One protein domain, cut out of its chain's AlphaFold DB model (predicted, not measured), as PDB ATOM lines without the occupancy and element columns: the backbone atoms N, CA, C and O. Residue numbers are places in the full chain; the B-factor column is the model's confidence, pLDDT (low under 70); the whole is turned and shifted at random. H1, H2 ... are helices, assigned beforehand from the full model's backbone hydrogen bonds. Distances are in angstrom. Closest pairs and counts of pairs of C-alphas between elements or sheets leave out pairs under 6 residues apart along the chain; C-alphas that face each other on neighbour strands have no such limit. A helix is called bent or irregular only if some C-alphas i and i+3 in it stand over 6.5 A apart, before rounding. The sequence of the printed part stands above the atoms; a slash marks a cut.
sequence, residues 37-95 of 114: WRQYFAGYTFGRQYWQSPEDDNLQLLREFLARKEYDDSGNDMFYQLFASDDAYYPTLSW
ATOM      1  N   TRP A  37     175.253  -4.211 -40.360       87.25
ATOM      2  CA  TRP A  37     174.832  -4.183 -41.760       87.25
ATOM      3  C   TRP A  37     173.688  -5.152 -42.051       87.25
ATOM      4  O   TRP A  37     172.758  -4.781 -42.756       87.25
ATOM      5  N   ARG A  38     173.685  -6.353 -41.455       85.88
ATOM      6  CA  ARG A  38     172.611  -7.342 -41.658       85.88
ATOM      7  C   ARG A  38     171.242  -6.789 -41.266       85.88
ATOM      8  O   ARG A  38     170.291  -6.929 -42.025       85.88
ATOM      9  N   GLN A  39     171.139  -6.161 -40.096       89.50
ATOM     10  CA  GLN A  39     169.885  -5.564 -39.632       89.50
ATOM     11  C   GLN A  39     169.469  -4.370 -40.492       89.50
ATOM     12  O   GLN A  39     168.291  -4.244 -40.822       89.50
ATOM     13  N   TYR A  40     170.425  -3.524 -40.882       89.06
ATOM     14  CA  TYR A  40     170.159  -2.392 -41.767       89.06
ATOM     15  C   TYR A  40     169.626  -2.842 -43.131       89.06
ATOM     16  O   TYR A  40     168.583  -2.362 -43.573       89.06
ATOM     17  N   PHE A  41     170.294  -3.809 -43.768       84.50
ATOM     18  CA  PHE A  41     169.861  -4.362 -45.049       84.50
ATOM     19  C   PHE A  41     168.508  -5.053 -44.941       84.50
ATOM     20  O   PHE A  41     167.660  -4.802 -45.789       84.50
ATOM     21  N   ALA A  42     168.262  -5.830 -43.883       84.81
ATOM     22  CA  ALA A  42     166.949  -6.427 -43.647       84.81
ATOM     23  C   ALA A  42     165.843  -5.356 -43.581       84.81
ATOM     24  O   ALA A  42     164.809  -5.488 -44.237       84.81
ATOM     25  N   GLY A  43     166.089  -4.257 -42.857       88.56
ATOM     26  CA  GLY A  43     165.173  -3.117 -42.788       88.56
ATOM     27  C   GLY A  43     164.939  -2.458 -44.149       88.56
ATOM     28  O   GLY A  43     163.793  -2.222 -44.526       88.56
ATOM     29  N   TYR A  44     166.007  -2.219 -44.916       85.44
ATOM     30  CA  TYR A  44     165.910  -1.686 -46.277       85.44
ATOM     31  C   TYR A  44     165.101  -2.611 -47.198       85.44
ATOM     32  O   TYR A  44     164.190  -2.146 -47.882       85.44
ATOM     33  N   THR A  45     165.390  -3.917 -47.195       83.06
ATOM     34  CA  THR A  45     164.692  -4.896 -48.042       83.06
ATOM     35  C   THR A  45     163.211  -4.986 -47.705       83.06
ATOM     36  O   THR A  45     162.385  -5.033 -48.611       83.06
ATOM     37  N   PHE A  46     162.867  -4.935 -46.416       86.25
ATOM     38  CA  PHE A  46     161.479  -4.943 -45.973       86.25
ATOM     39  C   PHE A  46     160.745  -3.668 -46.400       86.25
ATOM     40  O   PHE A  46     159.644  -3.740 -46.940       86.25
ATOM     41  N   GLY A  47     161.370  -2.499 -46.225       88.00
ATOM     42  CA  GLY A  47     160.801  -1.225 -46.667       88.00
ATOM     43  C   GLY A  47     160.582  -1.168 -48.182       88.00
ATOM     44  O   GLY A  47     159.557  -0.666 -48.636       88.00
ATOM     45  N   ARG A  48     161.504  -1.737 -48.968       85.31
ATOM     46  CA  ARG A  48     161.352  -1.859 -50.423       85.31
ATOM     47  C   ARG A  48     160.169  -2.750 -50.800       85.31
ATOM     48  O   ARG A  48     159.371  -2.341 -51.634       85.31
ATOM     49  N   GLN A  49     160.038  -3.923 -50.179       85.38
ATOM     50  CA  GLN A  49     158.906  -4.822 -50.432       85.38
ATOM     51  C   GLN A  49     157.575  -4.175 -50.058       85.38
ATOM     52  O   GLN A  49     156.615  -4.293 -50.806       85.38
ATOM     53  N   TYR A  50     157.525  -3.445 -48.942       88.12
ATOM     54  CA  TYR A  50     156.342  -2.673 -48.576       88.12
ATOM     55  C   TYR A  50     155.983  -1.643 -49.658       88.12
ATOM     56  O   TYR A  50     154.836  -1.566 -50.076       88.12
ATOM     57  N   TRP A  51     156.966  -0.903 -50.175       87.00
ATOM     58  CA  TRP A  51     156.738   0.081 -51.240       87.00
ATOM     59  C   TRP A  51     156.308  -0.537 -52.581       87.00
ATOM     60  O   TRP A  51     155.632   0.108 -53.372       87.00
ATOM     61  N   GLN A  52     156.723  -1.772 -52.858       85.19
ATOM     62  CA  GLN A  52     156.333  -2.527 -54.055       85.19
ATOM     63  C   GLN A  52     155.028  -3.310 -53.871       85.19
ATOM     64  O   GLN A  52     154.535  -3.904 -54.833       85.19
ATOM     65  N   SER A  53     154.499  -3.369 -52.648       86.94
ATOM     66  CA  SER A  53     153.260  -4.085 -52.381       86.94
ATOM     67  C   SER A  53     152.086  -3.391 -53.081       86.94
ATOM     68  O   SER A  53     152.130  -2.177 -53.291       86.94
ATOM     69  N   PRO A  54     151.045  -4.141 -53.485       83.38
ATOM     70  CA  PRO A  54     149.845  -3.536 -54.040       83.38
ATOM     71  C   PRO A  54     149.268  -2.493 -53.076       83.38
ATOM     72  O   PRO A  54     149.144  -2.770 -51.883       83.38
ATOM     73  N   GLU A  55     148.898  -1.320 -53.594       76.75
ATOM     74  CA  GLU A  55     148.177  -0.295 -52.832       76.75
ATOM     75  C   GLU A  55     146.731  -0.753 -52.595       76.75
ATOM     76  O   GLU A  55     145.798  -0.371 -53.299       76.75
ATOM     77  N   ASP A  56     146.567  -1.644 -51.621       76.50
ATOM     78  CA  ASP A  56     145.293  -2.154 -51.133       76.50
ATOM     79  C   ASP A  56     145.321  -2.095 -49.596       76.50
ATOM     80  O   ASP A  56     146.273  -2.564 -48.966       76.50
ATOM     81  N   ASP A  57     144.269  -1.555 -48.974       82.25
ATOM     82  CA  ASP A  57     144.092  -1.536 -47.509       82.25
ATOM     83  C   ASP A  57     143.899  -2.955 -46.918       82.25
ATOM     84  O   ASP A  57     143.696  -3.151 -45.714       82.25
ATOM     85  N   ASN A  58     143.981  -3.987 -47.758       88.69
ATOM     86  CA  ASN A  58     143.952  -5.385 -47.379       88.69
ATOM     87  C   ASN A  58     145.260  -5.857 -46.712       88.69
ATOM     88  O   ASN A  58     146.184  -6.390 -47.336       88.69
ATOM     89  N   LEU A  59     145.279  -5.774 -45.380       89.00
ATOM     90  CA  LEU A  59     146.377  -6.258 -44.532       89.00
ATOM     91  C   LEU A  59     146.739  -7.738 -44.743       89.00
ATOM     92  O   LEU A  59     147.886  -8.126 -44.510       89.00
ATOM     93  N   GLN A  60     145.787  -8.581 -45.154       89.25
ATOM     94  CA  GLN A  60     146.065  -9.994 -45.398       89.25
ATOM     95  C   GLN A  60     146.884 -10.182 -46.677       89.25
ATOM     96  O   GLN A  60     147.880 -10.904 -46.650       89.25
ATOM     97  N   LEU A  61     146.538  -9.465 -47.748       86.94
ATOM     98  CA  LEU A  61     147.323  -9.462 -48.983       86.94
ATOM     99  C   LEU A  61     148.720  -8.881 -48.762       86.94
ATOM    100  O   LEU A  61     149.696  -9.469 -49.224       86.94
ATOM    101  N   LEU A  62     148.841  -7.798 -47.987       88.88
ATOM    102  CA  LEU A  62     150.145  -7.253 -47.602       88.88
ATOM    103  C   LEU A  62     150.989  -8.297 -46.857       88.88
ATOM    104  O   LEU A  62     152.163  -8.496 -47.166       88.88
ATOM    105  N   ARG A  63     150.394  -9.001 -45.886       88.25
ATOM    106  CA  ARG A  63     151.092 -10.055 -45.139       88.25
ATOM    107  C   ARG A  63     151.552 -11.184 -46.055       88.25
ATOM    108  O   ARG A  63     152.681 -11.644 -45.911       88.25
ATOM    109  N   GLU A  64     150.695 -11.636 -46.964       89.25
ATOM    110  CA  GLU A  64     151.027 -12.677 -47.938       89.25
ATOM    111  C   GLU A  64     152.148 -12.224 -48.878       89.25
ATOM    112  O   GLU A  64     153.095 -12.979 -49.093       89.25
ATOM    113  N   PHE A  65     152.097 -10.982 -49.367       88.56
ATOM    114  CA  PHE A  65     153.127 -10.390 -50.219       88.56
ATOM    115  C   PHE A  65     154.489 -10.347 -49.514       88.56
ATOM    116  O   PHE A  65     155.475 -10.879 -50.021       88.56
ATOM    117  N   LEU A  66     154.538  -9.801 -48.295       87.19
ATOM    118  CA  LEU A  66     155.767  -9.723 -47.500       87.19
ATOM    119  C   LEU A  66     156.300 -11.115 -47.106       87.19
ATOM    120  O   LEU A  66     157.511 -11.311 -46.994       87.19
ATOM    121  N   ALA A  67     155.418 -12.101 -46.907       87.00
ATOM    122  CA  ALA A  67     155.806 -13.464 -46.546       87.00
ATOM    123  C   ALA A  67     156.474 -14.234 -47.693       87.00
ATOM    124  O   ALA A  67     157.298 -15.109 -47.413       87.00
ATOM    125  N   ARG A  68     156.164 -13.906 -48.956       83.56
ATOM    126  CA  ARG A  68     156.802 -14.529 -50.130       83.56
ATOM    127  C   ARG A  68     158.299 -14.257 -50.185       83.56
ATOM    128  O   ARG A  68     159.039 -15.080 -50.707       83.56
ATOM    129  N   LYS A  69     158.749 -13.137 -49.602       73.56
ATOM    130  CA  LYS A  69     160.149 -12.685 -49.639       73.56
ATOM    131  C   LYS A  69     160.704 -12.610 -51.067       73.56
ATOM    132  O   LYS A  69     161.905 -12.742 -51.273       73.56
ATOM    133  N   GLU A  70     159.821 -12.405 -52.033       78.00
ATOM    134  CA  GLU A  70     160.179 -12.224 -53.428       78.00
ATOM    135  C   GLU A  70     160.616 -10.773 -53.626       78.00
ATOM    136  O   GLU A  70     160.062  -9.841 -53.031       78.00
ATOM    137  N   TYR A  71     161.656 -10.595 -54.427       75.94
ATOM    138  CA  TYR A  71     162.141  -9.294 -54.859       75.94
ATOM    139  C   TYR A  71     161.966  -9.197 -56.373       75.94
ATOM    140  O   TYR A  71     161.968 -10.216 -57.066       75.94
ATOM    141  N   ASP A  72     161.847  -7.977 -56.890       79.81
ATOM    142  CA  ASP A  72     162.066  -7.735 -58.314       79.81
ATOM    143  C   ASP A  72     163.517  -8.075 -58.695       79.81
ATOM    144  O   ASP A  72     164.388  -8.159 -57.826       79.81
ATOM    145  N   ASP A  73     163.800  -8.245 -59.989       82.50
ATOM    146  CA  ASP A  73     165.129  -8.650 -60.477       82.50
ATOM    147  C   ASP A  73     166.245  -7.770 -59.898       82.50
ATOM    148  O   ASP A  73     167.223  -8.263 -59.339       82.50
ATOM    149  N   SER A  74     166.036  -6.452 -59.893       80.31
ATOM    150  CA  SER A  74     167.011  -5.513 -59.333       80.31
ATOM    151  C   SER A  74     167.141  -5.587 -57.803       80.31
ATOM    152  O   SER A  74     168.176  -5.214 -57.248       80.31
ATOM    153  N   GLY A  75     166.111  -6.042 -57.086       79.62
ATOM    154  CA  GLY A  75     166.172  -6.310 -55.650       79.62
ATOM    155  C   GLY A  75     166.922  -7.600 -55.331       79.62
ATOM    156  O   GLY A  75     167.738  -7.600 -54.406       79.62
ATOM    157  N   ASN A  76     166.712  -8.649 -56.130       82.31
ATOM    158  CA  ASN A  76     167.473  -9.894 -56.036       82.31
ATOM    159  C   ASN A  76     168.956  -9.647 -56.305       82.31
ATOM    160  O   ASN A  76     169.784  -9.995 -55.464       82.31
ATOM    161  N   ASP A  77     169.296  -8.982 -57.410       82.69
ATOM    162  CA  ASP A  77     170.685  -8.673 -57.766       82.69
ATOM    163  C   ASP A  77     171.392  -7.902 -56.656       82.69
ATOM    164  O   ASP A  77     172.508  -8.238 -56.257       82.69
ATOM    165  N   MET A  78     170.717  -6.895 -56.101       80.38
ATOM    166  CA  MET A  78     171.259  -6.107 -55.005       80.38
ATOM    167  C   MET A  78     171.466  -6.959 -53.742       80.38
ATOM    168  O   MET A  78     172.506  -6.853 -53.097       80.38
ATOM    169  N   PHE A  79     170.512  -7.819 -53.374       80.38
ATOM    170  CA  PHE A  79     170.673  -8.720 -52.229       80.38
ATOM    171  C   PHE A  79     171.847  -9.690 -52.430       80.38
ATOM    172  O   PHE A  79     172.675  -9.855 -51.529       80.38
ATOM    173  N   TYR A  80     171.957 -10.282 -53.620       81.25
ATOM    174  CA  TYR A  80     173.049 -11.190 -53.951       81.25
ATOM    175  C   TYR A  80     174.404 -10.487 -53.900       81.25
ATOM    176  O   TYR A  80     175.273 -10.920 -53.148       81.25
ATOM    177  N   GLN A  81     174.574  -9.375 -54.615       80.00
ATOM    178  CA  GLN A  81     175.852  -8.661 -54.696       80.00
ATOM    179  C   GLN A  81     176.308  -8.082 -53.355       80.00
ATOM    180  O   GLN A  81     177.503  -8.042 -53.066       80.00
ATOM    181  N   LEU A  82     175.368  -7.592 -52.544       77.31
ATOM    182  CA  LEU A  82     175.705  -6.906 -51.300       77.31
ATOM    183  C   LEU A  82     175.792  -7.845 -50.100       77.31
ATOM    184  O   LEU A  82     176.335  -7.427 -49.081       77.31
ATOM    185  N   PHE A  83     175.230  -9.055 -50.165       75.44
ATOM    186  CA  PHE A  83     175.065  -9.868 -48.960       75.44
ATOM    187  C   PHE A  83     175.239 -11.376 -49.131       75.44
ATOM    188  O   PHE A  83     175.717 -12.013 -48.194       75.44
ATOM    189  N   ALA A  84     174.813 -11.955 -50.256       77.56
ATOM    190  CA  ALA A  84     174.781 -13.412 -50.418       77.56
ATOM    191  C   ALA A  84     175.912 -13.977 -51.289       77.56
ATOM    192  O   ALA A  84     176.083 -15.193 -51.313       77.56
ATOM    193  N   SER A  85     176.672 -13.134 -51.993       81.56
ATOM    194  CA  SER A  85     177.881 -13.559 -52.696       81.56
ATOM    195  C   SER A  85     179.031 -13.808 -51.717       81.56
ATOM    196  O   SER A  85     179.152 -13.134 -50.692       81.56
ATOM    197  N   ASP A  86     179.913 -14.746 -52.064       74.69
ATOM    198  CA  ASP A  86     181.130 -15.015 -51.286       74.69
ATOM    199  C   ASP A  86     182.072 -13.793 -51.250       74.69
ATOM    200  O   ASP A  86     182.794 -13.587 -50.276       74.69
ATOM    201  N   ASP A  87     181.984 -12.930 -52.268       79.94
ATOM    202  CA  ASP A  87     182.729 -11.672 -52.392       79.94
ATOM    203  C   ASP A  87     181.962 -10.447 -51.850       79.94
ATOM    204  O   ASP A  87     182.297  -9.299 -52.166       79.94
ATOM    205  N   ALA A  88     180.899 -10.647 -51.063       77.38
ATOM    206  CA  ALA A  88     180.095  -9.546 -50.543       77.38
ATOM    207  C   ALA A  88     180.935  -8.630 -49.632       77.38
ATOM    208  O   ALA A  88     181.271  -8.967 -48.497       77.38
ATOM    209  N   TYR A  89     181.237  -7.425 -50.120       73.31
ATOM    210  CA  TYR A  89     182.092  -6.449 -49.434       73.31
ATOM    211  C   TYR A  89     181.393  -5.720 -48.272       73.31
ATOM    212  O   TYR A  89     182.005  -5.355 -47.273       73.31
ATOM    213  N   TYR A  90     180.087  -5.478 -48.365       73.25
ATOM    214  CA  TYR A  90     179.383  -4.668 -47.363       73.25
ATOM    215  C   TYR A  90     179.333  -5.302 -45.962       73.25
ATOM    216  O   TYR A  90     179.534  -4.577 -44.988       73.25
ATOM    217  N   PRO A  91     179.125  -6.623 -45.808       74.56
ATOM    218  CA  PRO A  91     179.190  -7.287 -44.512       74.56
ATOM    219  C   PRO A  91     180.575  -7.219 -43.858       74.56
ATOM    220  O   PRO A  91     180.654  -7.340 -42.636       74.56
ATOM    221  N   THR A  92     181.648  -7.011 -44.636       81.69
ATOM    222  CA  THR A  92     183.014  -6.884 -44.104       81.69
ATOM    223  C   THR A  92     183.320  -5.480 -43.587       81.69
ATOM    224  O   THR A  92     184.303  -5.287 -42.873       81.69
ATOM    225  N   LEU A  93     182.500  -4.481 -43.925       85.69
ATOM    226  CA  LEU A  93     182.676  -3.113 -43.446       85.69
ATOM    227  C   LEU A  93     182.341  -2.998 -41.956       85.69
ATOM    228  O   LEU A  93     181.347  -3.535 -41.464       85.69
ATOM    229  N   SER A  94     183.124  -2.203 -41.231       89.00
ATOM    230  CA  SER A  94     182.862  -1.917 -39.820       89.00
ATOM    231  C   SER A  94     181.536  -1.174 -39.635       89.00
ATOM    232  O   SER A  94     181.324  -0.122 -40.243       89.00
ATOM    233  N   TRP A  95     180.673  -1.669 -38.748       91.69
ATOM    234  CA  TRP A  95     179.472  -0.954 -38.312       91.69
ATOM    235  C   TRP A  95     179.810  -0.019 -37.149       91.69
ATOM    236  O   TRP A  95     179.689  -0.390 -35.981       91.69
TER     237      TRP A  95
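This is residues 37 to 95 of the 114 residues of the protein "Protein" of Escherichia coli (UniProt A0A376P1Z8). Picture a long, loose loop of helices: H1 makes one long side, and H2 and H3, one after the other, lead the printed part back in the opposite direction. H2 meets the later part of H1, residues 46 to 50, near its own last residues and at a steep angle, H3 runs back nearly in line with the direction of H1 but the opposite way and close to it without clearly touching, and residues 85 to 95 fold back until the last residue comes near the first. At the far end the turn of residues 55 to 60 sticks out. The printed part has 59 residues with three named helices, in the order H1, H2, H3, and no named strand; its class is all helix. It is loose, with a radius of gyration of the C-alphas of 13.2 A, and elongated, with spans of 39 by 23 by 14 A.

Begin with H1, residues 37 to 52, the longest helix. After a short link of 6 residues you reach H2, residues 59 to 68, which touches H1. Look for the place where they touch at residues 46 to 50 of H1 alone: the closest C-alphas of the two helices, those of Gln 49 and Leu 66, are 6.5 A apart. The lines of H1 and H2 stand at a steep tilt of 51 degrees, and they run opposite ways. A tight link of 4 residues leads on to H3, residues 73 to 84, which is apart from H2. H3 is close to H1 but not clearly touching it: their closest C-alphas, those of Thr 45 and Gly 75, are 7.9 A apart. H1 and H3 run opposite ways at a shallow tilt of 9 degrees. Along the backbones of H1, H2 and H3, every O i to N i+4 pair is within hydrogen-bond range.

Find C-alpha 37 at (174.832, -4.183, -41.760); from there H1 runs 22.3 A to C-alpha 52 at (156.333, -2.527, -54.055). H2 begins at Leu 59 and covers 14.4 A to Arg 68. H3 begins at Asp 73 and covers 14.7 A to C-alpha 84 at (174.781, -13.412, -50.418). H3 is neither bent nor irregular, but only just: C-alphas 81 and 84 are 6.5 A apart.

Look to Asp 57 and Asp 87 for the two C-alphas farthest apart, 40.2 A from each other. The C-alphas of Trp 37 and Trp 95, the first and last printed residues, are 6.6 A apart. Residues 55 to 60, of which 59 and 60 belong to H2, stand free. The printed part has no cut, and neither link between its helices is long. In this predicted model the mean pLDDT of the printed part is 83.1, and no printed residue is under 70.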